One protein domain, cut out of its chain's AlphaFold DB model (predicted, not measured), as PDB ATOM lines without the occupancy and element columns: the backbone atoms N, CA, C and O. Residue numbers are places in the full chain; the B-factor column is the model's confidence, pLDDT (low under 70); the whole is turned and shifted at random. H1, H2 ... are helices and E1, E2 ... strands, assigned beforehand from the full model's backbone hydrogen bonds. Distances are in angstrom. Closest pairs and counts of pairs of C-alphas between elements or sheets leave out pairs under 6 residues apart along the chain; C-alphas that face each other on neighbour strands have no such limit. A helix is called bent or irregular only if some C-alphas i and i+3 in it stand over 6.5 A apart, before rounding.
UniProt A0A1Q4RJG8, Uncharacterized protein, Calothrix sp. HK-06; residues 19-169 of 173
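What this domain is: This is residues 19 to 169 of the 173 residues of an uncharacterized protein of Calothrix sp. HK-06 (UniProt A0A1Q4RJG8). Three helices, H3, H4 and H6, gather round a tiny core of two parallel strands, E1 and E2, and the long helix H6 crosses H4 nearly at a right angle. H5 packs loosely on H4, while H1 with the first printed residues lies away from the core at one end of the longest axis and the short H7 lies toward the other end. The printed part has 151 residues with seven named helices and two named strands, in the order H1 H2 H3 E1 E2 H4 H5 H6 H7, and its class is mostly helix. The whole is compact, with a radius of gyration of the C-alphas of 17.0 A and spans of 53 by 36 by 34 A.

Where its parts are: Begin at the sheet: find C-alpha 77 at (106.677, 122.052, 85.066), where E1, residues 77 to 79, starts. E2 is residues 96 to 98, and H4, residues 99 to 110, follows at once and is 15.8 A long. Before the sheet look for H3, residues 55 to 66, 16.6 A long; H2, residues 47 to 51; and H1, residues 29 to 39, 15.4 A long, starting at C-alpha 29, (105.406, 107.653, 93.822). After H4 come H5, residues 121 to 131, 14.8 A; H6, residues 139 to 155, 24.8 A; and H7, residues 166 to 169, ending at C-alpha 169, (93.800, 136.102, 73.921). H5 is irregular: C-alphas 127 and 130 are 8.0 A apart.

How they stand to each other: In the sheet, E1 and E2 are parallel at 31 degrees, with N 79 and O 97 within hydrogen-bond range at 2.8 A. The closest C-alphas of H3 and E1, Glu 61 and Tyr 78, are 5.6 A apart; those of E2 and H6, Ile 97 and Ala 146, are 7.0 A apart. H6 touches H4, about perpendicular at 86 degrees, closest at C-alphas 105 and 145, 5.4 A. With residues 139 to 143 alone H6 touches H3, at a steep tilt of 54 degrees, the same way, closest at Leu 60 and Pro 139, whose C-alphas are 5.0 A apart. H4 and H5 only just touch, with 3 pairs of C-alphas within 8 A; the closest are those of Pro 100 and Tyr 121, 6.2 A. H2 is near H5, and H7 is near H6. H1 touches no helix. Every O i to N i+4 pair is within hydrogen-bond range in H1, H2, H3, H4 and H6; H5 has 5 of 7, and H7 is too short for one.

The domain as a whole: The two C-alphas farthest apart, those of Ile 19 and Lys 163, are 54.1 A apart. The printed part has no cut, and the link from E1 to E2, residues 80 to 95, is long. Look for low pLDDT, under 70, among others at residues 36 to 53 and 118 to 127; the mean of the printed part is 80.1.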
ATOM      1  N   ILE A  19      83.219 109.087 111.527       82.81
ATOM      2  CA  ILE A  19      83.762 108.958 110.173       82.81
ATOM      3  C   ILE A  19      85.219 108.494 110.286       82.81
ATOM      4  O   ILE A  19      86.046 109.237 110.822       82.81
ATOM      5  N   PRO A  20      85.573 107.301 109.782       81.56
ATOM      6  CA  PRO A  20      86.962 106.874 109.750       81.56
ATOM      7  C   PRO A  20      87.737 107.718 108.730       81.56
ATOM      8  O   PRO A  20      87.482 107.655 107.528       81.56
ATOM      9  N   VAL A  21      88.702 108.503 109.210       82.06
ATOM     10  CA  VAL A  21      89.611 109.295 108.369       82.06
ATOM     11  C   VAL A  21      90.986 108.639 108.380       82.06
ATOM     12  O   VAL A  21      91.594 108.474 109.436       82.06
ATOM     13  N   LYS A  22      91.498 108.281 107.199       79.94
ATOM     14  CA  LYS A  22      92.851 107.741 107.030       79.94
ATOM     15  C   LYS A  22      93.698 108.734 106.240       79.94
ATOM     16  O   LYS A  22      93.445 108.956 105.060       79.94
ATOM     17  N   ILE A  23      94.705 109.311 106.892       79.12
ATOM     18  CA  ILE A  23      95.685 110.198 106.257       79.12
ATOM     19  C   ILE A  23      96.931 109.371 105.965       79.12
ATOM     20  O   ILE A  23      97.485 108.742 106.865       79.12
ATOM     21  N   ILE A  24      97.358 109.346 104.705       77.81
ATOM     22  CA  ILE A  24      98.585 108.670 104.289       77.81
ATOM     23  C   ILE A  24      99.501 109.719 103.677       77.81
ATOM     24  O   ILE A  24      99.108 110.408 102.737       77.81
ATOM     25  N   VAL A  25     100.710 109.836 104.220       78.06
ATOM     26  CA  VAL A  25     101.745 110.746 103.730       78.06
ATOM     27  C   VAL A  25     102.912 109.895 103.262       78.06
ATOM     28  O   VAL A  25     103.432 109.073 104.013       78.06
ATOM     29  N   THR A  26     103.298 110.062 102.006       78.12
ATOM     30  CA  THR A  26     104.463 109.397 101.434       78.12
ATOM     31  C   THR A  26     105.034 110.269 100.325       78.12
ATOM     32  O   THR A  26     104.305 110.980  99.637       78.12
ATOM     33  N   ASP A  27     106.347 110.216 100.185       72.31
ATOM     34  CA  ASP A  27     107.151 110.804  99.118       72.31
ATOM     35  C   ASP A  27     107.382 109.824  97.952       72.31
ATOM     36  O   ASP A  27     107.910 110.206  96.909       72.31
ATOM     37  N   LYS A  28     106.975 108.559  98.116       73.94
ATOM     38  CA  LYS A  28     107.213 107.478  97.161       73.94
ATOM     39  C   LYS A  28     106.058 107.310  96.181       73.94
ATOM     40  O   LYS A  28     104.940 106.929  96.530       73.94
ATOM     41  N   ASP A  29     106.364 107.567  94.920       67.25
ATOM     42  CA  ASP A  29     105.406 107.653  93.822       67.25
ATOM     43  C   ASP A  29     104.668 106.337  93.514       67.25
ATOM     44  O   ASP A  29     103.479 106.320  93.182       67.25
ATOM     45  N   ASP A  30     105.371 105.218  93.649       70.94
ATOM     46  CA  ASP A  30     104.875 103.849  93.531       70.94
ATOM     47  C   ASP A  30     103.887 103.490  94.651       70.94
ATOM     48  O   ASP A  30     102.847 102.874  94.386       70.94
ATOM     49  N   VAL A  31     104.156 103.943  95.879       75.88
ATOM     50  CA  VAL A  31     103.271 103.766  97.037       75.88
ATOM     51  C   VAL A  31     101.981 104.566  96.846       75.88
ATOM     52  O   VAL A  31     100.894 104.010  97.011       75.88
ATOM     53  N   ILE A  32     102.075 105.824  96.398       71.56
ATOM     54  CA  ILE A  32     100.908 106.664  96.061       71.56
ATOM     55  C   ILE A  32     100.042 105.974  95.006       71.56
ATOM     56  O   ILE A  32      98.837 105.802  95.199       71.56
ATOM     57  N   ASN A  33     100.648 105.529  93.902       68.06
ATOM     58  CA  ASN A  33      99.923 104.869  92.817       68.06
ATOM     59  C   ASN A  33      99.251 103.566  93.281       68.06
ATOM     60  O   ASN A  33      98.137 103.267  92.850       68.06
ATOM     61  N   SER A  34      99.903 102.804  94.162       71.31
ATOM     62  CA  SER A  34      99.361 101.559  94.721       71.31
ATOM     63  C   SER A  34      98.176 101.820  95.649       71.31
ATOM     64  O   SER A  34      97.157 101.142  95.540       71.31
ATOM     65  N   ILE A  35      98.264 102.845  96.504       74.00
ATOM     66  CA  ILE A  35      97.171 103.267  97.391       74.00
ATOM     67  C   ILE A  35      95.976 103.763  96.578       74.00
ATOM     68  O   ILE A  35      94.848 103.351  96.849       74.00
ATOM     69  N   ILE A  36      96.214 104.607  95.569       65.12
ATOM     70  CA  ILE A  36      95.168 105.105  94.670       65.12
ATOM     71  C   ILE A  36      94.480 103.912  93.998       65.12
ATOM     72  O   ILE A  36      93.273 103.748  94.132       65.12
ATOM     73  N   LYS A  37      95.233 103.000  93.368       65.75
ATOM     74  CA  LYS A  37      94.657 101.802  92.731       65.75
ATOM     75  C   LYS A  37      93.861 100.924  93.707       65.75
ATOM     76  O   LYS A  37      92.778 100.474  93.347       65.75
ATOM     77  N   ALA A  38      94.371 100.700  94.920       63.84
ATOM     78  CA  ALA A  38      93.716  99.869  95.930       63.84
ATOM     79  C   ALA A  38      92.419 100.498  96.474       63.84
ATOM     80  O   ALA A  38      91.444  99.790  96.709       63.84
ATOM     81  N   THR A  39      92.386 101.824  96.631       61.78
ATOM     82  CA  THR A  39      91.215 102.556  97.150       61.78
ATOM     83  C   THR A  39      90.146 102.756  96.064       61.78
ATOM     84  O   THR A  39      88.950 102.706  96.341       61.78
ATOM     85  N   ASN A  40      90.557 102.892  94.798       54.03
ATOM     86  CA  ASN A  40      89.675 103.123  93.646       54.03
ATOM     87  C   ASN A  40      88.774 101.938  93.284       54.03
ATOM     88  O   ASN A  40      87.823 102.108  92.523       54.03
ATOM     89  N   HIS A  41      89.029 100.746  93.827       49.16
ATOM     90  CA  HIS A  41      88.097  99.624  93.688       49.16
ATOM     91  C   HIS A  41      86.778  99.869  94.452       49.16
ATOM     92  O   HIS A  41      85.785  99.204  94.179       49.16
ATOM     93  N   GLN A  42      86.761 100.819  95.400       43.88
ATOM     94  CA  GLN A  42      85.618 101.105  96.275       43.88
ATOM     95  C   GLN A  42      84.853 102.396  95.913       43.88
ATOM     96  O   GLN A  42      83.699 102.532  96.312       43.88
ATOM     97  N   THR A  43      85.429 103.310  95.114       44.72
ATOM     98  CA  THR A  43      84.785 104.578  94.704       44.72
ATOM     99  C   THR A  43      85.114 104.897  93.237       44.72
ATOM    100  O   THR A  43      86.283 104.806  92.861       44.72
ATOM    101  N   PRO A  44      84.145 105.289  92.383       43.75
ATOM    102  CA  PRO A  44      84.410 105.563  90.972       43.75
ATOM    103  C   PRO A  44      85.336 106.771  90.802       43.75
ATOM    104  O   PRO A  44      84.978 107.906  91.118       43.75
ATOM    105  N   VAL A  45      86.524 106.519  90.260       51.50
ATOM    106  CA  VAL A  45      87.513 107.550  89.945       51.50
ATOM    107  C   VAL A  45      87.299 108.127  88.555       51.50
ATOM    108  O   VAL A  45      86.949 107.424  87.604       51.50
ATOM    109  N   LYS A  46      87.512 109.441  88.431       56.72
ATOM    110  CA  LYS A  46      87.443 110.132  87.144       56.72
ATOM    111  C   LYS A  46      88.546 109.597  86.230       56.72
ATOM    112  O   LYS A  46      89.692 109.452  86.648       56.72
ATOM    113  N   LYS A  47      88.222 109.339  84.958       55.34
ATOM    114  CA  LYS A  47      89.152 108.772  83.954       55.34
ATOM    115  C   LYS A  47      90.487 109.525  83.851       55.34
ATOM    116  O   LYS A  47      91.484 108.961  83.421       55.34
ATOM    117  N   GLU A  48      90.503 110.784  84.262       54.41
ATOM    118  CA  GLU A  48      91.642 111.695  84.170       54.41
ATOM    119  C   GLU A  48      92.712 111.394  85.233       54.41
ATOM    120  O   GLU A  48      93.901 111.500  84.952       54.41
ATOM    121  N   GLU A  49      92.306 110.913  86.412       52.16
ATOM    122  CA  GLU A  49      93.229 110.433  87.451       52.16
ATOM    123  C   GLU A  49      93.828 109.066  87.086       52.16
ATOM    124  O   GLU A  49      94.981 108.789  87.403       52.16
ATOM    125  N   LEU A  50      93.083 108.227  86.354       54.06
ATOM    126  CA  LEU A  50      93.610 106.978  85.791       54.06
ATOM    127  C   LEU A  50      94.591 107.240  84.639       54.06
ATOM    128  O   LEU A  50      95.583 106.525  84.513       54.06
ATOM    129  N   ALA A  51      94.357 108.277  83.828       57.50
ATOM    130  CA  ALA A  51      95.276 108.677  82.765       57.50
ATOM    131  C   ALA A  51      96.645 109.088  83.327       57.50
ATOM    132  O   ALA A  51      97.657 108.652  82.785       57.50
ATOM    133  N   ALA A  52      96.684 109.816  84.454       56.00
ATOM    134  CA  ALA A  52      97.909 110.220  85.163       56.00
ATOM    135  C   ALA A  52      98.778 109.046  85.668       56.00
ATOM    136  O   ALA A  52      99.938 109.245  86.041       56.00
ATOM    137  N   LEU A  53      98.229 107.826  85.690       58.00
ATOM    138  CA  LEU A  53      98.942 106.593  86.038       58.00
ATOM    139  C   LEU A  53      99.584 105.901  84.827       58.00
ATOM    140  O   LEU A  53     100.281 104.903  85.017       58.00
ATOM    141  N   SER A  54      99.333 106.379  83.605       75.81
ATOM    142  CA  SER A  54      99.942 105.809  82.400       75.81
ATOM    143  C   SER A  54     101.447 106.074  82.354       75.81
ATOM    144  O   SER A  54     101.934 107.082  82.868       75.81
ATOM    145  N   GLU A  55     102.185 105.161  81.727       82.06
ATOM    146  CA  GLU A  55     103.642 105.272  81.614       82.06
ATOM    147  C   GLU A  55     104.050 106.515  80.815       82.06
ATOM    148  O   GLU A  55     104.903 107.277  81.260       82.06
ATOM    149  N   PHE A  56     103.314 106.816  79.740       88.25
ATOM    150  CA  PHE A  56     103.516 108.020  78.937       88.25
ATOM    151  C   PHE A  56     103.499 109.306  79.776       88.25
ATOM    152  O   PHE A  56     104.278 110.224  79.549       88.25
ATOM    153  N   GLN A  57     102.607 109.401  80.764       88.06
ATOM    154  CA  GLN A  57     102.512 110.593  81.609       88.06
ATOM    155  C   GLN A  57     103.756 110.781  82.481       88.06
ATOM    156  O   GLN A  57     104.162 111.918  82.716       88.06
ATOM    157  N   LYS A  58     104.373 109.684  82.936       89.12
ATOM    158  CA  LYS A  58     105.644 109.735  83.667       89.12
ATOM    159  C   LYS A  58     106.796 110.107  82.741       89.12
ATOM    160  O   LYS A  58     107.609 110.947  83.105       89.12
ATOM    161  N   GLU A  59     106.850 109.521  81.546       92.50
ATOM    162  CA  GLU A  59     107.848 109.873  80.527       92.50
ATOM    163  C   GLU A  59     107.749 111.355  80.145       92.50
ATOM    164  O   GLU A  59     108.760 112.045  80.014       92.50
ATOM    165  N   LEU A  60     106.525 111.877  80.030       94.38
ATOM    166  CA  LEU A  60     106.280 113.290  79.778       94.38
ATOM    167  C   LEU A  60     106.784 114.172  80.922       94.38
ATOM    168  O   LEU A  60     107.473 115.157  80.674       94.38
ATOM    169  N   GLU A  61     106.494 113.808  82.168       93.75
ATOM    170  CA  GLU A  61     107.014 114.513  83.341       93.75
ATOM    171  C   GLU A  61     108.553 114.524  83.370       93.75
ATOM    172  O   GLU A  61     109.164 115.577  83.555       93.75
ATOM    173  N   GLN A  62     109.194 113.383  83.101       92.62
ATOM    174  CA  GLN A  62     110.653 113.286  83.001       92.62
ATOM    175  C   GLN A  62     111.214 114.160  81.875       92.62
ATOM    176  O   GLN A  62     112.240 114.814  82.058       92.62
ATOM    177  N   CYS A  63     110.528 114.219  80.729       94.06
ATOM    178  CA  CYS A  63     110.900 115.091  79.622       94.06
ATOM    179  C   CYS A  63     110.911 116.563  80.053       94.06
ATOM    180  O   CYS A  63     111.904 117.247  79.821       94.06
ATOM    181  N   TYR A  64     109.877 117.038  80.754       94.31
ATOM    182  CA  TYR A  64     109.860 118.398  81.306       94.31
ATOM    183  C   TYR A  64     111.026 118.648  82.271       94.31
ATOM    184  O   TYR A  64     111.754 119.629  82.114       94.31
ATOM    185  N   ASN A  65     111.254 117.729  83.213       91.25
ATOM    186  CA  ASN A  65     112.325 117.850  84.206       91.25
ATOM    187  C   ASN A  65     113.722 117.864  83.560       91.25
ATOM    188  O   ASN A  65     114.623 118.540  84.050       91.25
ATOM    189  N   SER A  66     113.906 117.190  82.419       91.06
ATOM    190  CA  SER A  66     115.185 117.193  81.692       91.06
ATOM    191  C   SER A  66     115.601 118.580  81.180       91.06
ATOM    192  O   SER A  66     116.787 118.832  80.965       91.06
ATOM    193  N   PHE A  67     114.649 119.507  81.032       86.06
ATOM    194  CA  PHE A  67     114.910 120.868  80.570       86.06
ATOM    195  C   PHE A  67     115.198 121.867  81.690       86.06
ATOM    196  O   PHE A  67     115.603 122.991  81.378       86.06
ATOM    197  N   GLU A  68     115.048 121.470  82.960       75.12
ATOM    198  CA  GLU A  68     115.160 122.358  84.122       75.12
ATOM    199  C   GLU A  68     116.481 123.144  84.139       75.12
ATOM    200  O   GLU A  68     116.472 124.357  84.346       75.12
ATOM    201  N   SER A  69     117.588 122.489  83.791       65.00
ATOM    202  CA  SER A  69     118.940 123.060  83.753       65.00
ATOM    203  C   SER A  69     119.314 123.756  82.437       65.00
ATOM    204  O   SER A  69     120.287 124.505  82.397       65.00
ATOM    205  N   SER A  70     118.566 123.525  81.353       62.03
ATOM    206  CA  SER A  70     119.000 123.873  79.989       62.03
ATOM    207  C   SER A  70     118.468 125.221  79.489       62.03
ATOM    208  O   SER A  70     119.067 125.834  78.611       62.03
ATOM    209  N   HIS A  71     117.345 125.703  80.029       61.81
ATOM    210  CA  HIS A  71     116.580 126.812  79.436       61.81
ATOM    211  C   HIS A  71     116.729 128.158  80.161       61.81
ATOM    212  O   HIS A  71     115.771 128.923  80.212       61.81
ATOM    213  N   ALA A  72     117.901 128.469  80.733       60.66
ATOM    214  CA  ALA A  72     118.200 129.773  81.359       60.66
ATOM    215  C   ALA A  72     117.092 130.291  82.311       60.66
ATOM    216  O   ALA A  72     116.818 131.489  82.397       60.66
ATOM    217  N   GLY A  73     116.420 129.368  83.005       68.75
ATOM    218  CA  GLY A  73     115.313 129.680  83.895       68.75
ATOM    219  C   GLY A  73     113.969 129.938  83.209       68.75
ATOM    220  O   GLY A  73     113.165 130.625  83.820       68.75
ATOM    221  N   GLU A  74     113.687 129.423  82.006       76.50
ATOM    222  CA  GLU A  74     112.351 129.385  81.362       76.50
ATOM    223  C   GLU A  74     111.682 127.997  81.405       76.50
ATOM    224  O   GLU A  74     110.658 127.773  80.761       76.50
ATOM    225  N   SER A  75     112.246 127.066  82.169       85.75
ATOM    226  CA  SER A  75     111.790 125.680  82.260       85.75
ATOM    227  C   SER A  75     110.345 125.582  82.763       85.75
ATOM    228  O   SER A  75     109.946 126.284  83.699       85.75
ATOM    229  N   LEU A  76     109.557 124.725  82.115       93.56
ATOM    230  CA  LEU A  76     108.172 124.450  82.489       93.56
ATOM    231  C   LEU A  76     108.080 123.242  83.420       93.56
ATOM    232  O   LEU A  76     108.969 122.397  83.437       93.56
ATOM    233  N   TYR A  77     106.960 123.139  84.132       94.25
ATOM    234  CA  TYR A  77     106.677 122.052  85.066       94.25
ATOM    235  C   TYR A  77     105.383 121.359  84.662       94.25
ATOM    236  O   TYR A  77     104.328 121.993  84.615       94.25
ATOM    237  N   TYR A  78     105.447 120.063  84.374       94.88
ATOM    238  CA  TYR A  78     104.260 119.298  84.011       94.88
ATOM    239  C   TYR A  78     103.545 118.770  85.255       94.88
ATOM    240  O   TYR A  78     104.081 117.931  85.980       94.88
ATOM    241  N   GLU A  79     102.340 119.276  85.523       91.94
ATOM    242  CA  GLU A  79     101.498 118.849  86.641       91.94
ATOM    243  C   GLU A  79     100.717 117.593  86.251       91.94
ATOM    244  O   GLU A  79      99.556 117.646  85.830       91.94
ATOM    245  N   ARG A  80     101.384 116.442  86.396       88.31
ATOM    246  CA  ARG A  80     100.779 115.128  86.160       88.31
ATOM    247  C   ARG A  80      99.693 114.812  87.186       88.31
ATOM    248  O   ARG A  80      98.691 114.189  86.844       88.31
ATOM    249  N   ARG A  81      99.868 115.222  88.446       83.44
ATOM    250  CA  ARG A  81      98.853 115.059  89.500       83.44
ATOM    251  C   ARG A  81      98.296 116.403  89.931       83.44
ATOM    252  O   ARG A  81      99.045 117.351  90.114       83.44
ATOM    253  N   SER A  82      96.987 116.461  90.161       82.56
ATOM    254  CA  SER A  82      96.318 117.674  90.645       82.56
ATOM    255  C   SER A  82      97.060 118.271  91.840       82.56
ATOM    256  O   SER A  82      97.274 117.577  92.836       82.56
ATOM    257  N   LYS A  83      97.433 119.553  91.737       83.62
ATOM    258  CA  LYS A  83      98.123 120.316  92.790       83.62
ATOM    259  C   LYS A  83      99.525 119.818  93.155       83.62
ATOM    260  O   LYS A  83     100.035 120.216  94.200       83.62
ATOM    261  N   GLN A  84     100.175 119.012  92.315       85.56
ATOM    262  CA  GLN A  84     101.524 118.491  92.571       85.56
ATOM    263  C   GLN A  84     102.539 119.587  92.924       85.56
ATOM    264  O   GLN A  84     103.409 119.368  93.763       85.56
ATOM    265  N   TYR A  85     102.402 120.779  92.338       89.31
ATOM    266  CA  TYR A  85     103.295 121.907  92.614       89.31
ATOM    267  C   TYR A  85     102.647 123.008  93.456       89.31
ATOM    268  O   TYR A  85     103.187 124.112  93.516       89.31
ATOM    269  N   HIS A  86     101.490 122.782  94.088       86.88
ATOM    270  CA  HIS A  86     100.751 123.843  94.787       86.88
ATOM    271  C   HIS A  86     101.560 124.471  95.931       86.88
ATOM    272  O   HIS A  86     101.692 125.696  95.965       86.88
ATOM    273  N   ASP A  87     102.199 123.648  96.762       86.25
ATOM    274  CA  ASP A  87     102.931 124.096  97.957       86.25
ATOM    275  C   ASP A  87     104.423 124.384  97.698       86.25
ATOM    276  O   ASP A  87     105.148 124.835  98.582       86.25
ATOM    277  N   ARG A  88     104.900 124.169  96.464       86.56
ATOM    278  CA  ARG A  88     106.273 124.488  96.048       86.56
ATOM    279  C   ARG A  88     106.402 125.987  95.761       86.56
ATOM    280  O   ARG A  88     105.808 126.494  94.802       86.56
ATOM    281  N   ALA A  89     107.150 126.692  96.611       86.00
ATOM    282  CA  ALA A  89     107.412 128.132  96.494       86.00
ATOM    283  C   ALA A  89     108.488 128.464  95.445       86.00
ATOM    284  O   ALA A  89     108.496 129.553  94.879       86.00
ATOM    285  N   ASP A  90     109.371 127.508  95.171       86.56
ATOM    286  CA  ASP A  90     110.422 127.568  94.158       86.56
ATOM    287  C   ASP A  90     109.888 127.411  92.724       86.56
ATOM    288  O   ASP A  90     110.575 127.777  91.774       86.56
ATOM    289  N   VAL A  91     108.646 126.932  92.559       88.81
ATOM    290  CA  VAL A  91     108.008 126.704  91.255       88.81
ATOM    291  C   VAL A  91     107.077 127.869  90.883       88.81
ATOM    292  O   VAL A  91     106.022 128.052  91.508       88.81
ATOM    293  N   PRO A  92     107.388 128.649  89.827       89.38
ATOM    294  CA  PRO A  92     106.518 129.723  89.361       89.38
ATOM    295  C   PRO A  92     105.207 129.174  88.791       89.38
ATOM    296  O   PRO A  92     105.201 128.416  87.822       89.38
ATOM    297  N   LYS A  93     104.063 129.604  89.339       89.56
ATOM    298  CA  LYS A  93     102.744 129.068  88.944       89.56
ATOM    299  C   LYS A  93     102.401 129.278  87.467       89.56
ATOM    300  O   LYS A  93     101.709 128.462  86.881       89.56
ATOM    301  N   ASN A  94     102.911 130.340  86.845       89.00
ATOM    302  CA  ASN A  94     102.720 130.617  85.418       89.00
ATOM    303  C   ASN A  94     103.543 129.706  84.485       89.00
ATOM    304  O   ASN A  94     103.477 129.882  83.272       89.00
ATOM    305  N   ARG A  95     104.340 128.786  85.038       91.88
ATOM    306  CA  ARG A  95     105.122 127.779  84.306       91.88
ATOM    307  C   ARG A  95     104.629 126.356  84.539       91.88
ATOM    308  O   ARG A  95     105.189 125.420  83.978       91.88
ATOM    309  N   VAL A  96     103.600 126.198  85.365       94.44
ATOM    310  CA  VAL A  96     102.965 124.909  85.608       94.44
ATOM    311  C   VAL A  96     101.962 124.643  84.488       94.44
ATOM    312  O   VAL A  96     101.075 125.458  84.240       94.44
ATOM    313  N   ILE A  97     102.114 123.509  83.814       95.06
ATOM    314  CA  ILE A  97     101.242 123.037  82.740       95.06
ATOM    315  C   ILE A  97     100.436 121.866  83.279       95.06
ATOM    316  O   ILE A  97     100.988 120.807  83.573       95.06
ATOM    317  N   THR A  98      99.126 122.052  83.416       92.31
ATOM    318  CA  THR A  98      98.226 120.987  83.873       92.31
ATOM    319  C   THR A  98      97.893 120.016  82.739       92.31
ATOM    320  O   THR A  98      98.032 120.361  81.563       92.31
ATOM    321  N   ILE A  99      97.378 118.820  83.060       88.62
ATOM    322  CA  ILE A  99      96.853 117.894  82.038       88.62
ATOM    323  C   ILE A  99      95.859 118.610  81.092       88.62
ATOM    324  O   ILE A  99      96.060 118.540  79.880       88.62
ATOM    325  N   PRO A 100      94.831 119.349  81.568       87.62
ATOM    326  CA  PRO A 100      93.955 120.122  80.687       87.62
ATOM    327  C   PRO A 100      94.676 121.094  79.750       87.62
ATOM    328  O   PRO A 100      94.320 121.162  78.573       87.62
ATOM    329  N   ASP A 101      95.671 121.833  80.241       91.75
ATOM    330  CA  ASP A 101      96.441 122.767  79.411       91.75
ATOM    331  C   ASP A 101      97.245 122.011  78.351       91.75
ATOM    332  O   ASP A 101      97.251 122.385  77.177       91.75
ATOM    333  N   GLN A 102      97.853 120.889  78.733       92.94
ATOM    334  CA  GLN A 102      98.602 120.033  77.824       92.94
ATOM    335  C   GLN A 102      97.717 119.459  76.712       92.94
ATOM    336  O   GLN A 102      98.126 119.469  75.551       92.94
ATOM    337  N   ILE A 103      96.496 119.008  77.034       89.50
ATOM    338  CA  ILE A 103      95.542 118.525  76.025       89.50
ATOM    339  C   ILE A 103      95.180 119.641  75.051       89.50
ATOM    340  O   ILE A 103      95.222 119.432  73.841       89.50
ATOM    341  N   LYS A 104      94.830 120.825  75.563       89.75
ATOM    342  CA  LYS A 104      94.414 121.955  74.723       89.75
ATOM    343  C   LYS A 104      95.534 122.404  73.795       89.75
ATOM    344  O   LYS A 104      95.320 122.527  72.596       89.75
ATOM    345  N   THR A 105      96.726 122.614  74.337       93.19
ATOM    346  CA  THR A 105      97.878 123.091  73.561       93.19
ATOM    347  C   THR A 105      98.313 122.074  72.510       93.19
ATOM    348  O   THR A 105      98.545 122.448  71.363       93.19
ATOM    349  N   PHE A 106      98.338 120.784  72.853       93.50
ATOM    350  CA  PHE A 106      98.663 119.729  71.895       93.50
ATOM    351  C   PHE A 106      97.591 119.590  70.809       93.50
ATOM    352  O   PHE A 106      97.914 119.517  69.627       93.50
ATOM    353  N   ALA A 107      96.308 119.594  71.183       90.50
ATOM    354  CA  ALA A 107      95.206 119.500  70.228       90.50
ATOM    355  C   ALA A 107      95.178 120.678  69.246       90.50
ATOM    356  O   ALA A 107      94.907 120.494  68.060       90.50
ATOM    357  N   ALA A 108      95.470 121.877  69.736       92.00
ATOM    358  CA  ALA A 108      95.570 123.066  68.914       92.00
ATOM    359  C   ALA A 108      96.738 122.978  67.923       92.00
ATOM    360  O   ALA A 108      96.535 123.121  66.723       92.00
ATOM    361  N   MET A 109      97.941 122.667  68.416       94.62
ATOM    362  CA  MET A 109      99.163 122.733  67.613       94.62
ATOM    363  C   MET A 109      99.371 121.526  66.690       94.62
ATOM    364  O   MET A 109      99.851 121.690  65.574       94.62
ATOM    365  N   PHE A 110      99.042 120.315  67.149       93.31
ATOM    366  CA  PHE A 110      99.382 119.066  66.455       93.31
ATOM    367  C   PHE A 110      98.176 118.316  65.887       93.31
ATOM    368  O   PHE A 110      98.360 117.444  65.041       93.31
ATOM    369  N   LEU A 111      96.950 118.628  66.323       89.69
ATOM    370  CA  LEU A 111      95.730 117.991  65.803       89.69
ATOM    371  C   LEU A 111      94.857 118.937  64.965       89.69
ATOM    372  O   LEU A 111      93.786 118.523  64.514       89.69
ATOM    373  N   ASP A 112      95.290 120.186  64.771       89.75
ATOM    374  CA  ASP A 112      94.550 121.225  64.045       89.75
ATOM    375  C   ASP A 112      93.117 121.417  64.587       89.75
ATOM    376  O   ASP A 112      92.141 121.606  63.861       89.75
ATOM    377  N   GLN A 113      92.957 121.316  65.916       87.56
ATOM    378  CA  GLN A 113      91.670 121.498  66.601       87.56
ATOM    379  C   GLN A 113      91.606 122.738  67.520       87.56
ATOM    380  O   GLN A 113      90.989 122.650  68.588       87.56
ATOM    381  N   PRO A 114      92.152 123.917  67.150       86.94
ATOM    382  CA  PRO A 114      92.153 125.095  68.026       86.94
ATOM    383  C   PRO A 114      90.739 125.570  68.393       86.94
ATOM    384  O   PRO A 114      90.466 125.992  69.512       86.94
ATOM    385  N   HIS A 115      89.775 125.409  67.488       83.19
ATOM    386  CA  HIS A 115      88.377 125.775  67.717       83.19
ATOM    387  C   HIS A 115      87.688 124.923  68.805       83.19
ATOM    388  O   HIS A 115      86.729 125.379  69.437       83.19
ATOM    389  N   ARG A 116      88.171 123.697  69.060       77.62
ATOM    390  CA  ARG A 116      87.538 122.742  69.991       77.62
ATOM    391  C   ARG A 116      88.006 122.893  71.432       77.62
ATOM    392  O   ARG A 116      87.275 122.538  72.353       77.62
ATOM    393  N   VAL A 117      89.182 123.480  71.649       78.94
ATOM    394  CA  VAL A 117      89.809 123.610  72.977       78.94
ATOM    395  C   VAL A 117      89.108 124.609  73.908       78.94
ATOM    396  O   VAL A 117      89.380 124.644  75.109       78.94
ATOM    397  N   SER A 118      88.195 125.416  73.356       69.81
ATOM    398  CA  SER A 118      87.346 126.361  74.087       69.81
ATOM    399  C   SER A 118      86.265 125.673  74.933       69.81
ATOM    400  O   SER A 118      85.701 126.297  75.833       69.81
ATOM    401  N   ARG A 119      85.983 124.390  74.664       63.81
ATOM    402  CA  ARG A 119      84.979 123.586  75.371       63.81
ATOM    403  C   ARG A 119      85.485 123.077  76.725       63.81
ATOM    404  O   ARG A 119      86.677 123.105  77.033       63.81
ATOM    405  N   SER A 120      84.543 122.592  77.536       62.50
ATOM    406  CA  SER A 120      84.819 121.852  78.770       62.50
ATOM    407  C   SER A 120      85.849 120.743  78.522       62.50
ATOM    408  O   SER A 120      85.744 119.981  77.560       62.50
ATOM    409  N   TYR A 121      86.827 120.633  79.421       64.19
ATOM    410  CA  TYR A 121      87.880 119.617  79.378       64.19
ATOM    411  C   TYR A 121      87.333 118.184  79.248       64.19
ATOM    412  O   TYR A 121      87.882 117.391  78.486       64.19
ATOM    413  N   GLY A 122      86.223 117.870  79.927       64.19
ATOM    414  CA  GLY A 122      85.630 116.528  79.897       64.19
ATOM    415  C   GLY A 122      85.081 116.124  78.523       64.19
ATOM    416  O   GLY A 122      85.090 114.944  78.173       64.19
ATOM    417  N   ASP A 123      84.643 117.092  77.715       67.56
ATOM    418  CA  ASP A 123      84.182 116.833  76.349       67.56
ATOM    419  C   ASP A 123      85.358 116.693  75.388       67.56
ATOM    420  O   ASP A 123      85.399 115.751  74.598       67.56
ATOM    421  N   LEU A 124      86.358 117.568  75.528       69.50
ATOM    422  CA  LEU A 124      87.576 117.536  74.722       69.50
ATOM    423  C   LEU A 124      88.354 116.227  74.920       69.50
ATOM    424  O   LEU A 124      88.776 115.606  73.952       69.50
ATOM    425  N   SER A 125      88.496 115.777  76.169       67.12
ATOM    426  CA  SER A 125      89.173 114.520  76.505       67.12
ATOM    427  C   SER A 125      88.437 113.301  75.940       67.12
ATOM    428  O   SER A 125      89.061 112.380  75.421       67.12
ATOM    429  N   ARG A 126      87.098 113.304  75.948       68.69
ATOM    430  CA  ARG A 126      86.298 112.221  75.354       68.69
ATOM    431  C   ARG A 126      86.426 112.171  73.830       68.69
ATOM    432  O   ARG A 126      86.443 111.086  73.259       68.69
ATOM    433  N   GLU A 127      86.504 113.329  73.185       68.00
ATOM    434  CA  GLU A 127      86.554 113.461  71.727       68.00
ATOM    435  C   GLU A 127      87.960 113.211  71.152       68.00
ATOM    436  O   GLU A 127      88.105 112.620  70.082       68.00
ATOM    437  N   ILE A 128      89.000 113.633  71.875       70.56
ATOM    438  CA  ILE A 128      90.409 113.549  71.457       70.56
ATOM    439  C   ILE A 128      91.126 112.352  72.100       70.56
ATOM    440  O   ILE A 128      92.240 112.024  71.710       70.56
ATOM    441  N   GLY A 129      90.494 111.652  73.045       68.31
ATOM    442  CA  GLY A 129      91.154 110.726  73.970       68.31
ATOM    443  C   GLY A 129      92.033 109.640  73.347       68.31
ATOM    444  O   GLY A 129      93.076 109.332  73.904       68.31
ATOM    445  N   SER A 130      91.674 109.084  72.186       71.06
ATOM    446  CA  SER A 130      92.514 108.085  71.500       71.06
ATOM    447  C   SER A 130      93.652 108.684  70.666       71.06
ATOM    448  O   SER A 130      94.541 107.959  70.230       71.06
ATOM    449  N   LYS A 131      93.629 109.997  70.425       81.12
ATOM    450  CA  LYS A 131      94.590 110.744  69.598       81.12
ATOM    451  C   LYS A 131      95.638 111.485  70.426       81.12
ATOM    452  O   LYS A 131      96.409 112.267  69.876       81.12
ATOM    453  N   ILE A 132      95.646 111.306  71.743       86.75
ATOM    454  CA  ILE A 132      96.551 112.000  72.655       86.75
ATOM    455  C   ILE A 132      97.110 111.030  73.691       86.75
ATOM    456  O   ILE A 132      96.464 110.043  74.024       86.75
ATOM    457  N   PHE A 133      98.315 111.313  74.185       86.38
ATOM    458  CA  PHE A 133      99.047 110.469  75.130       86.38
ATOM    459  C   PHE A 133      99.194 109.022  74.636       86.38
ATOM    460  O   PHE A 133      99.157 108.075  75.419       86.38
ATOM    461  N   GLY A 134      99.327 108.855  73.315       83.88
ATOM    462  CA  GLY A 134      99.574 107.561  72.701       83.88
ATOM    463  C   GLY A 134     100.966 107.057  73.064       83.88
ATOM    464  O   GLY A 134     101.911 107.836  73.115       83.88
ATOM    465  N   VAL A 135     101.101 105.746  73.260       81.25
ATOM    466  CA  VAL A 135     102.368 105.098  73.656       81.25
ATOM    467  C   VAL A 135     103.510 105.389  72.670       81.25
ATOM    468  O   VAL A 135     104.662 105.467  73.066       81.25
ATOM    469  N   ASN A 136     103.189 105.607  71.392       84.62
ATOM    470  CA  ASN A 136     104.172 105.903  70.343       84.62
ATOM    471  C   ASN A 136     104.407 107.406  70.128       84.62
ATOM    472  O   ASN A 136     105.111 107.790  69.194       84.62
ATOM    473  N   HIS A 137     103.757 108.277  70.901       90.38
ATOM    474  CA  HIS A 137     103.965 109.708  70.747       90.38
ATOM    475  C   HIS A 137     105.298 110.117  71.362       90.38
ATOM    476  O   HIS A 137     105.783 109.499  72.302       90.38
ATOM    477  N   SER A 138     105.881 111.203  70.860       92.94
ATOM    478  CA  SER A 138     107.088 111.753  71.461       92.94
ATOM    479  C   SER A 138     106.731 112.759  72.564       92.94
ATOM    480  O   SER A 138     106.025 113.733  72.275       92.94
ATOM    481  N   PRO A 139     107.238 112.598  73.802       94.88
ATOM    482  CA  PRO A 139     107.073 113.585  74.872       94.88
ATOM    483  C   PRO A 139     107.508 115.005  74.483       94.88
ATOM    484  O   PRO A 139     106.896 115.986  74.907       94.88
ATOM    485  N   ILE A 140     108.504 115.136  73.600       95.12
ATOM    486  CA  ILE A 140     109.006 116.446  73.167       95.12
ATOM    487  C   ILE A 140     107.957 117.265  72.411       95.12
ATOM    488  O   ILE A 140     107.936 118.491  72.517       95.12
ATOM    489  N   SER A 141     107.057 116.612  71.672       95.69
ATOM    490  CA  SER A 141     105.983 117.292  70.944       95.69
ATOM    491  C   SER A 141     105.010 117.958  71.921       95.69
ATOM    492  O   SER A 141     104.597 119.094  71.709       95.69
ATOM    493  N   TYR A 142     104.721 117.299  73.043       95.88
ATOM    494  CA  TYR A 142     103.899 117.852  74.121       95.88
ATOM    495  C   TYR A 142     104.580 119.020  74.829       95.88
ATOM    496  O   TYR A 142     103.947 120.056  75.049       95.88
ATOM    497  N   TYR A 143     105.871 118.881  75.144       95.56
ATOM    498  CA  TYR A 143     106.647 119.979  75.717       95.56
ATOM    499  C   TYR A 143     106.671 121.187  74.772       95.56
ATOM    500  O   TYR A 143     106.444 122.315  75.195       95.56
ATOM    501  N   THR A 144     106.856 120.952  73.472       95.62
ATOM    502  CA  THR A 144     106.908 122.007  72.454       95.62
ATOM    503  C   THR A 144     105.588 122.773  72.364       95.62
ATOM    504  O   THR A 144     105.605 124.005  72.364       95.62
ATOM    505  N   SER A 145     104.437 122.082  72.352       96.19
ATOM    506  CA  SER A 145     103.134 122.765  72.335       96.19
ATOM    507  C   SER A 145     102.894 123.597  73.588       96.19
ATOM    508  O   SER A 145     102.381 124.714  73.511       96.19
ATOM    509  N   ALA A 146     103.294 123.082  74.749       95.94
ATOM    510  CA  ALA A 146     103.159 123.805  76.002       95.94
ATOM    511  C   ALA A 146     104.127 124.992  76.104       95.94
ATOM    512  O   ALA A 146     103.749 126.058  76.591       95.94
ATOM    513  N   PHE A 147     105.349 124.850  75.592       94.62
ATOM    514  CA  PHE A 147     106.332 125.926  75.544       94.62
ATOM    515  C   PHE A 147     105.885 127.055  74.617       94.62
ATOM    516  O   PHE A 147     105.941 128.225  75.002       94.62
ATOM    517  N   ALA A 148     105.352 126.728  73.437       94.38
ATOM    518  CA  ALA A 148     104.752 127.715  72.542       94.38
ATOM    519  C   ALA A 148     103.616 128.486  73.236       94.38
ATOM    520  O   ALA A 148     103.584 129.718  73.198       94.38
ATOM    521  N   TYR A 149     102.737 127.773  73.946       93.75
ATOM    522  CA  TYR A 149     101.670 128.378  74.739       93.75
ATOM    523  C   TYR A 149     102.194 129.288  75.858       93.75
ATOM    524  O   TYR A 149     101.728 130.418  75.995       93.75
ATOM    525  N   TYR A 150     103.198 128.849  76.619       93.19
ATOM    526  CA  TYR A 150     103.838 129.659  77.657       93.19
ATOM    527  C   TYR A 150     104.421 130.958  77.091       93.19
ATOM    528  O   TYR A 150     104.183 132.049  77.620       93.19
ATOM    529  N   ARG A 151     105.162 130.856  75.984       91.19
ATOM    530  CA  ARG A 151     105.744 132.012  75.295       91.19
ATOM    531  C   ARG A 151     104.651 132.965  74.814       91.19
ATOM    532  O   ARG A 151     104.792 134.173  74.991       91.19
ATOM    533  N   LEU A 152     103.554 132.440  74.275       91.44
ATOM    534  CA  LEU A 152     102.411 133.233  73.834       91.44
ATOM    535  C   LEU A 152     101.702 133.943  75.002       91.44
ATOM    536  O   LEU A 152     101.455 135.147  74.926       91.44
ATOM    537  N   GLU A 153     101.438 133.251  76.112       89.50
ATOM    538  CA  GLU A 153     100.863 133.858  77.322       89.50
ATOM    539  C   GLU A 153     101.762 134.964  77.886       89.50
ATOM    540  O   GLU A 153     101.271 136.015  78.305       89.50
ATOM    541  N   ASN A 154     103.084 134.785  77.827       88.31
ATOM    542  CA  ASN A 154     104.030 135.828  78.207       88.31
ATOM    543  C   ASN A 154     103.914 137.077  77.320       88.31
ATOM    544  O   ASN A 154     104.069 138.183  77.835       88.31
ATOM    545  N   LEU A 155     103.623 136.951  76.023       88.88
ATOM    546  CA  LEU A 155     103.445 138.109  75.134       88.88
ATOM    547  C   LEU A 155     102.175 138.917  75.448       88.88
ATOM    548  O   LEU A 155     102.173 140.137  75.273       88.88
ATOM    549  N   PHE A 156     101.130 138.256  75.954       87.75
ATOM    550  CA  PHE A 156      99.907 138.902  76.448       87.75
ATOM    551  C   PHE A 156     100.042 139.477  77.864       87.75
ATOM    552  O   PHE A 156      99.124 140.133  78.356       87.75
ATOM    553  N   ASN A 157     101.143 139.193  78.561       82.06
ATOM    554  CA  ASN A 157     101.318 139.599  79.946       82.06
ATOM    555  C   ASN A 157     101.684 141.090  80.043       82.06
ATOM    556  O   ASN A 157     102.606 141.570  79.378       82.06
ATOM    557  N   GLN A 158     101.018 141.813  80.947       70.69
ATOM    558  CA  GLN A 158     101.222 143.247  81.184       70.69
ATOM    559  C   GLN A 158     102.664 143.582  81.574       70.69
ATOM    560  O   GLN A 158     103.190 144.621  81.176       70.69
ATOM    561  N   ARG A 159     103.345 142.666  82.278       69.25
ATOM    562  CA  ARG A 159     104.770 142.810  82.622       69.25
ATOM    563  C   ARG A 159     105.679 142.900  81.392       69.25
ATOM    564  O   ARG A 159     106.703 143.567  81.448       69.25
ATOM    565  N   ASN A 160     105.273 142.306  80.271       65.94
ATOM    566  CA  ASN A 160     105.979 142.390  78.993       65.94
ATOM    567  C   ASN A 160     105.464 143.535  78.105       65.94
ATOM    568  O   ASN A 160     105.650 143.494  76.893       65.94
ATOM    569  N   ARG A 161     104.828 144.563  78.689       70.75
ATOM    570  CA  ARG A 161     104.254 145.726  77.987       70.75
ATOM    571  C   ARG A 161     103.186 145.370  76.945       70.75
ATOM    572  O   ARG A 161     103.032 146.112  75.982       70.75
ATOM    573  N   ASN A 162     102.459 144.260  77.125       74.75
ATOM    574  CA  ASN A 162     101.431 143.795  76.184       74.75
ATOM    575  C   ASN A 162     101.930 143.816  74.728       74.75
ATOM    576  O   ASN A 162     101.327 144.460  73.869       74.75
ATOM    577  N   LYS A 163     103.044 143.124  74.447       83.88
ATOM    578  CA  LYS A 163     103.556 142.980  73.069       83.88
ATOM    579  C   LYS A 163     102.474 142.486  72.104       83.88
ATOM    580  O   LYS A 163     102.541 142.795  70.918       83.88
ATOM    581  N   LEU A 164     101.490 141.743  72.615       85.75
ATOM    582  CA  LEU A 164     100.247 141.434  71.923       85.75
ATOM    583  C   LEU A 164      99.043 142.052  72.640       85.75
ATOM    584  O   LEU A 164      98.947 142.029  73.868       85.75
ATOM    585  N   ASP A 165      98.094 142.548  71.844       87.31
ATOM    586  CA  ASP A 165      96.831 143.102  72.330       87.31
ATOM    587  C   ASP A 165      95.994 142.001  73.021       87.31
ATOM    588  O   ASP A 165      95.699 140.974  72.392       87.31
ATOM    589  N   PRO A 166      95.566 142.197  74.286       86.00
ATOM    590  CA  PRO A 166      94.761 141.229  75.030       86.00
ATOM    591  C   PRO A 166      93.487 140.761  74.317       86.00
ATOM    592  O   PRO A 166      92.995 139.670  74.621       86.00
ATOM    593  N   LYS A 167      92.951 141.522  73.350       87.94
ATOM    594  CA  LYS A 167      91.772 141.103  72.573       87.94
ATOM    595  C   LYS A 167      91.981 139.778  71.831       87.94
ATOM    596  O   LYS A 167      91.028 139.013  71.683       87.94
ATOM    597  N   TYR A 168      93.218 139.472  71.428       87.56
ATOM    598  CA  TYR A 168      93.552 138.238  70.711       87.56
ATOM    599  C   TYR A 168      93.709 137.023  71.627       87.56
ATOM    600  O   TYR A 168      93.766 135.896  71.142       87.56
ATOM    601  N   LYS A 169      93.682 137.205  72.954       84.88
ATOM    602  CA  LYS A 169      93.800 136.102  73.921       84.88
ATOM    603  C   LYS A 169      92.702 135.043  73.759       84.88
ATOM    604  O   LYS A 169      92.879 133.890  74.154       84.88
TER     605      LYS A 169